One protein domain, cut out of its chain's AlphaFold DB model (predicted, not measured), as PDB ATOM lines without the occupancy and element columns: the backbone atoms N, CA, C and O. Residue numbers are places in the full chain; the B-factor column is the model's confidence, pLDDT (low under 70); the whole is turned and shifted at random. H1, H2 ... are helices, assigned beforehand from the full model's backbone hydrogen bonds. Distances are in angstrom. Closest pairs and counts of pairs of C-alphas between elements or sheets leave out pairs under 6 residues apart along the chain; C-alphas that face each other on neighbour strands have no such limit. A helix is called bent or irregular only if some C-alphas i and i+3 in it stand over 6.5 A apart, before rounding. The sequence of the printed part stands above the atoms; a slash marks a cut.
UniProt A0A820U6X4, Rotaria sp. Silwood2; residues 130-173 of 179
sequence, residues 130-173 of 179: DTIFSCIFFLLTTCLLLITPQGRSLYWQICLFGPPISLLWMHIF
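AT A GLANCE: This is residues 130 to 173 of the 179 residues of a protein of Rotaria sp. Silwood2 (UniProt A0A820U6X4). Two long helices, H1 and then the bent H2, meet near their ends as a V, and their far parts stick out freely. The printed part has 44 residues, 42 of them in the two named helices, H1 and then H2 along the chain, with no named strand; the class is all helix. The whole is flat, 34 by 32 by 11 A, and only just loose, close to extended, with a radius of gyration of the C-alphas of 13.6 A.

IN THESE COORDINATES: H1, residues 130 to 147, runs 27.0 A from C-alpha 130 at (78.637, -31.138, 39.143); it is irregular, but only just, with C-alphas 130 and 133 6.8 A apart. H2, residues 149 to 172, was assigned as one helix by its hydrogen bonds but is bent: C-alphas 160 and 163 are 7.0 A apart. Its arms are H2a, residues 149 to 160, 17.4 A, and H2b, residues 163 to 172, 14.4 A, ending at C-alpha 172 (74.661, -27.326, 74.441).

HOW THE PARTS SIT: H1 and H2a touch only at the corner, with residues 144 to 146 and 151 to 155 alone; the closest C-alphas, of Leu 145 and Gly 151, are 4.1 A apart. They run opposite ways at a steep tilt of 62 degrees. H2a and H2b stand at a steep tilt of 54 degrees, and H1 and H2b are apart. Every O i to N i+4 pair is within hydrogen-bond range in H2b, 13 of 14 in H1 and 7 of 8 in H2a.

THE WHOLE: The farthest C-alphas, of Asp 130 and Ile 172, are 35.7 A apart. The printed part has no cut, and the link from H1 to H2 is tight. Mean pLDDT of the printed part is 89.0, and no printed residue is under 70.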
ATOM      1  N   ASP A 130      78.401 -32.125  38.089       81.44
ATOM      2  CA  ASP A 130      78.637 -31.138  39.143       81.44
ATOM      3  C   ASP A 130      78.687 -31.808  40.522       81.44
ATOM      4  O   ASP A 130      79.370 -31.346  41.434       81.44
ATOM      5  N   THR A 131      78.037 -32.968  40.653       86.19
ATOM      6  CA  THR A 131      78.077 -33.790  41.867       86.19
ATOM      7  C   THR A 131      79.165 -34.862  41.839       86.19
ATOM      8  O   THR A 131      79.573 -35.327  42.904       86.19
ATOM      9  N   ILE A 132      79.707 -35.211  40.662       88.12
ATOM     10  CA  ILE A 132      80.693 -36.295  40.509       88.12
ATOM     11  C   ILE A 132      81.955 -36.033  41.333       88.12
ATOM     12  O   ILE A 132      82.427 -36.949  41.999       88.12
ATOM     13  N   PHE A 133      82.490 -34.809  41.350       89.06
ATOM     14  CA  PHE A 133      83.702 -34.509  42.128       89.06
ATOM     15  C   PHE A 133      83.500 -34.723  43.628       89.06
ATOM     16  O   PHE A 133      84.327 -35.359  44.281       89.06
ATOM     17  N   SER A 134      82.365 -34.258  44.153       89.50
ATOM     18  CA  SER A 134      81.977 -34.513  45.540       89.50
ATOM     19  C   SER A 134      81.784 -36.008  45.786       89.50
ATOM     20  O   SER A 134      82.336 -36.547  46.742       89.50
ATOM     21  N   CYS A 135      81.073 -36.713  44.901       89.12
ATOM     22  CA  CYS A 135      80.869 -38.156  45.021       89.12
ATOM     23  C   CYS A 135      82.194 -38.926  45.038       89.12
ATOM     24  O   CYS A 135      82.385 -39.769  45.909       89.12
ATOM     25  N   ILE A 136      83.129 -38.613  44.140       94.00
ATOM     26  CA  ILE A 136      84.456 -39.239  44.102       94.00
ATOM     27  C   ILE A 136      85.216 -38.941  45.392       94.00
ATOM     28  O   ILE A 136      85.789 -39.855  45.976       94.00
ATOM     29  N   PHE A 137      85.195 -37.698  45.874       93.69
ATOM     30  CA  PHE A 137      85.860 -37.331  47.121       93.69
ATOM     31  C   PHE A 137      85.320 -38.127  48.321       93.69
ATOM     32  O   PHE A 137      86.100 -38.698  49.092       93.69
ATOM     33  N   PHE A 138      83.994 -38.231  48.454       90.88
ATOM     34  CA  PHE A 138      83.361 -39.005  49.524       90.88
ATOM     35  C   PHE A 138      83.617 -40.510  49.385       90.88
ATOM     36  O   PHE A 138      83.917 -41.170  50.383       90.88
ATOM     37  N   LEU A 139      83.561 -41.055  48.168       92.75
ATOM     38  CA  LEU A 139      83.844 -42.467  47.901       92.75
ATOM     39  C   LEU A 139      85.312 -42.810  48.174       92.75
ATOM     40  O   LEU A 139      85.590 -43.795  48.844       92.75
ATOM     41  N   LEU A 140      86.260 -41.976  47.747       94.81
ATOM     42  CA  LEU A 140      87.682 -42.187  48.026       94.81
ATOM     43  C   LEU A 140      87.974 -42.125  49.525       94.81
ATOM     44  O   LEU A 140      88.660 -42.999  50.052       94.81
ATOM     45  N   THR A 141      87.420 -41.129  50.217       90.38
ATOM     46  CA  THR A 141      87.609 -40.962  51.665       90.38
ATOM     47  C   THR A 141      87.041 -42.154  52.437       90.38
ATOM     48  O   THR A 141      87.698 -42.692  53.330       90.38
ATOM     49  N   THR A 142      85.846 -42.621  52.067       89.00
ATOM     50  CA  THR A 142      85.232 -43.803  52.692       89.00
ATOM     51  C   THR A 142      85.986 -45.089  52.353       89.00
ATOM     52  O   THR A 142      86.239 -45.893  53.250       89.00
ATOM     53  N   CYS A 143      86.443 -45.270  51.112       91.06
ATOM     54  CA  CYS A 143      87.284 -46.405  50.728       91.06
ATOM     55  C   CYS A 143      88.615 -46.434  51.500       91.06
ATOM     56  O   CYS A 143      88.994 -47.489  52.002       91.06
ATOM     57  N   LEU A 144      89.298 -45.295  51.665       89.62
ATOM     58  CA  LEU A 144      90.532 -45.180  52.460       89.62
ATOM     59  C   LEU A 144      90.328 -45.622  53.918       89.62
ATOM     60  O   LEU A 144      91.140 -46.378  54.464       89.62
ATOM     61  N   LEU A 145      89.214 -45.212  54.532       87.44
ATOM     62  CA  LEU A 145      88.848 -45.647  55.880       87.44
ATOM     63  C   LEU A 145      88.544 -47.152  55.933       87.44
ATOM     64  O   LEU A 145      88.958 -47.827  56.869       87.44
ATOM     65  N   LEU A 146      87.883 -47.715  54.921       87.88
ATOM     66  CA  LEU A 146      87.524 -49.136  54.906       87.88
ATOM     67  C   LEU A 146      88.672 -50.076  54.506       87.88
ATOM     68  O   LEU A 146      88.594 -51.274  54.784       87.88
ATOM     69  N   ILE A 147      89.741 -49.596  53.873       91.31
ATOM     70  CA  ILE A 147      90.903 -50.438  53.530       91.31
ATOM     71  C   ILE A 147      91.789 -50.673  54.760       91.31
ATOM     72  O   ILE A 147      92.301 -51.777  54.951       91.31
ATOM     73  N   THR A 148      91.940 -49.669  55.623       92.50
ATOM     74  CA  THR A 148      92.796 -49.776  56.810       92.50
ATOM     75  C   THR A 148      92.059 -50.446  57.979       92.50
ATOM     76  O   THR A 148      90.898 -50.134  58.250       92.50
ATOM     77  N   PRO A 149      92.707 -51.353  58.737       87.81
ATOM     78  CA  PRO A 149      92.067 -52.007  59.883       87.81
ATOM     79  C   PRO A 149      91.670 -50.999  60.974       87.81
ATOM     80  O   PRO A 149      90.629 -51.146  61.609       87.81
ATOM     81  N   GLN A 150      92.462 -49.936  61.141       86.56
ATOM     82  CA  GLN A 150      92.171 -48.834  62.062       86.56
ATOM     83  C   GLN A 150      91.007 -47.963  61.568       86.56
ATOM     84  O   GLN A 150      90.136 -47.596  62.357       86.56
ATOM     85  N   GLY A 151      90.938 -47.684  60.262       87.19
ATOM     86  CA  GLY A 151      89.858 -46.889  59.682       87.19
ATOM     87  C   GLY A 151      88.493 -47.581  59.760       87.19
ATOM     88  O   GLY A 151      87.500 -46.911  60.032       87.19
ATOM     89  N   ARG A 152      88.428 -48.916  59.645       88.31
ATOM     90  CA  ARG A 152      87.180 -49.682  59.857       88.31
ATOM     91  C   ARG A 152      86.629 -49.511  61.271       88.31
ATOM     92  O   ARG A 152      85.422 -49.361  61.446       88.31
ATOM     93  N   SER A 153      87.517 -49.530  62.265       88.44
ATOM     94  CA  SER A 153      87.148 -49.330  63.668       88.44
ATOM     95  C   SER A 153      86.608 -47.917  63.901       88.44
ATOM     96  O   SER A 153      85.527 -47.767  64.471       88.44
ATOM     97  N   LEU A 154      87.292 -46.899  63.368       88.12
ATOM     98  CA  LEU A 154      86.834 -45.508  63.413       88.12
ATOM     99  C   LEU A 154      85.505 -45.296  62.678       88.12
ATOM    100  O   LEU A 154      84.637 -44.596  63.186       88.12
ATOM    101  N   TYR A 155      85.314 -45.914  61.511       87.56
ATOM    102  CA  TYR A 155      84.102 -45.746  60.703       87.56
ATOM    103  C   TYR A 155      82.843 -46.176  61.463       87.56
ATOM    104  O   TYR A 155      81.894 -45.400  61.579       87.56
ATOM    105  N   TRP A 156      82.842 -47.381  62.046       87.88
ATOM    106  CA  TRP A 156      81.680 -47.847  62.808       87.88
ATOM    107  C   TRP A 156      81.461 -47.029  64.090       87.88
ATOM    108  O   TRP A 156      80.319 -46.732  64.436       87.88
ATOM    109  N   GLN A 157      82.538 -46.583  64.749       89.25
ATOM    110  CA  GLN A 157      82.446 -45.673  65.896       89.25
ATOM    111  C   GLN A 157      81.809 -44.328  65.514       89.25
ATOM    112  O   GLN A 157      80.927 -43.856  66.226       89.25
ATOM    113  N   ILE A 158      82.188 -43.730  64.381       89.38
ATOM    114  CA  ILE A 158      81.597 -42.476  63.891       89.38
ATOM    115  C   ILE A 158      80.115 -42.668  63.557       89.38
ATOM    116  O   ILE A 158      79.297 -41.827  63.923       89.38
ATOM    117  N   CYS A 159      79.736 -43.778  62.920       86.81
ATOM    118  CA  CYS A 159      78.328 -44.065  62.641       86.81
ATOM    119  C   CYS A 159      77.493 -44.233  63.922       86.81
ATOM    120  O   CYS A 159      76.354 -43.772  63.964       86.81
ATOM    121  N   LEU A 160      78.046 -44.871  64.959       92.69
ATOM    122  CA  LEU A 160      77.338 -45.121  66.218       92.69
ATOM    123  C   LEU A 160      77.264 -43.866  67.107       92.69
ATOM    124  O   LEU A 160      76.205 -43.547  67.648       92.69
ATOM    125  N   PHE A 161      78.383 -43.153  67.266       93.19
ATOM    126  CA  PHE A 161      78.514 -42.034  68.206       93.19
ATOM    127  C   PHE A 161      78.309 -40.655  67.568       93.19
ATOM    128  O   PHE A 161      78.017 -39.696  68.279       93.19
ATOM    129  N   GLY A 162      78.403 -40.525  66.244       90.62
ATOM    130  CA  GLY A 162      78.210 -39.254  65.538       90.62
ATOM    131  C   GLY A 162      76.835 -38.620  65.785       90.62
ATOM    132  O   GLY A 162      76.781 -37.470  66.230       90.62
ATOM    133  N   PRO A 163      75.717 -39.343  65.575       91.69
ATOM    134  CA  PRO A 163      74.379 -38.808  65.820       91.69
ATOM    135  C   PRO A 163      74.137 -38.320  67.264       91.69
ATOM    136  O   PRO A 163      73.692 -37.180  67.416       91.69
ATOM    137  N   PRO A 164      74.450 -39.084  68.335       92.31
ATOM    138  CA  PRO A 164      74.240 -38.597  69.698       92.31
ATOM    139  C   PRO A 164      75.148 -37.412  70.049       92.31
ATOM    140  O   PRO A 164      74.687 -36.487  70.715       92.31
ATOM    141  N   ILE A 165      76.393 -37.380  69.558       91.94
ATOM    142  CA  ILE A 165      77.294 -36.231  69.747       91.94
ATOM    143  C   ILE A 165      76.731 -34.980  69.058       91.94
ATOM    144  O   ILE A 165      76.734 -33.905  69.653       91.94
ATOM    145  N   SER A 166      76.198 -35.112  67.840       87.06
ATOM    146  CA  SER A 166      75.577 -33.995  67.116       87.06
ATOM    147  C   SER A 166      74.350 -33.447  67.847       87.06
ATOM    148  O   SER A 166      74.171 -32.233  67.926       87.06
ATOM    149  N   LEU A 167      73.504 -34.323  68.394       86.88
ATOM    150  CA  LEU A 167      72.333 -33.912  69.174       86.88
ATOM    151  C   LEU A 167      72.738 -33.217  70.478       86.88
ATOM    152  O   LEU A 167      72.162 -32.193  70.842       86.88
ATOM    153  N   LEU A 168      73.768 -33.735  71.150       91.69
ATOM    154  CA  LEU A 168      74.325 -33.139  72.360       91.69
ATOM    155  C   LEU A 168      74.933 -31.759  72.062       91.69
ATOM    156  O   LEU A 168      74.693 -30.813  72.809       91.69
ATOM    157  N   TRP A 169      75.632 -31.602  70.935       88.62
ATOM    158  CA  TRP A 169      76.153 -30.309  70.484       88.62
ATOM    159  C   TRP A 169      75.038 -29.290  70.224       88.62
ATOM    160  O   TRP A 169      75.114 -28.164  70.713       88.62
ATOM    161  N   MET A 170      73.972 -29.689  69.518       84.12
ATOM    162  CA  MET A 170      72.803 -28.829  69.282       84.12
ATOM    163  C   MET A 170      72.103 -28.423  70.585       84.12
ATOM    164  O   MET A 170      71.588 -27.311  70.683       84.12
ATOM    165  N   HIS A 171      72.100 -29.296  71.595       81.62
ATOM    166  CA  HIS A 171      71.524 -28.998  72.904       81.62
ATOM    167  C   HIS A 171      72.399 -28.040  73.733       81.62
ATOM    168  O   HIS A 171      71.870 -27.181  74.437       81.62
ATOM    169  N   ILE A 172      73.727 -28.181  73.684       88.00
ATOM    170  CA  ILE A 172      74.661 -27.326  74.441       88.00
ATOM    171  C   ILE A 172      74.801 -25.943  73.799       88.00
ATOM    172  O   ILE A 172      74.879 -24.941  74.512       88.00
ATOM    173  N   PHE A 173      74.794 -25.874  72.468       78.94
ATOM    174  CA  PHE A 173      74.911 -24.634  71.706       78.94
ATOM    175  C   PHE A 173      73.634 -24.366  70.901       78.94
ATOM    176  O   PHE A 173      73.649 -24.474  69.672       78.94
TER     177      PHE A 173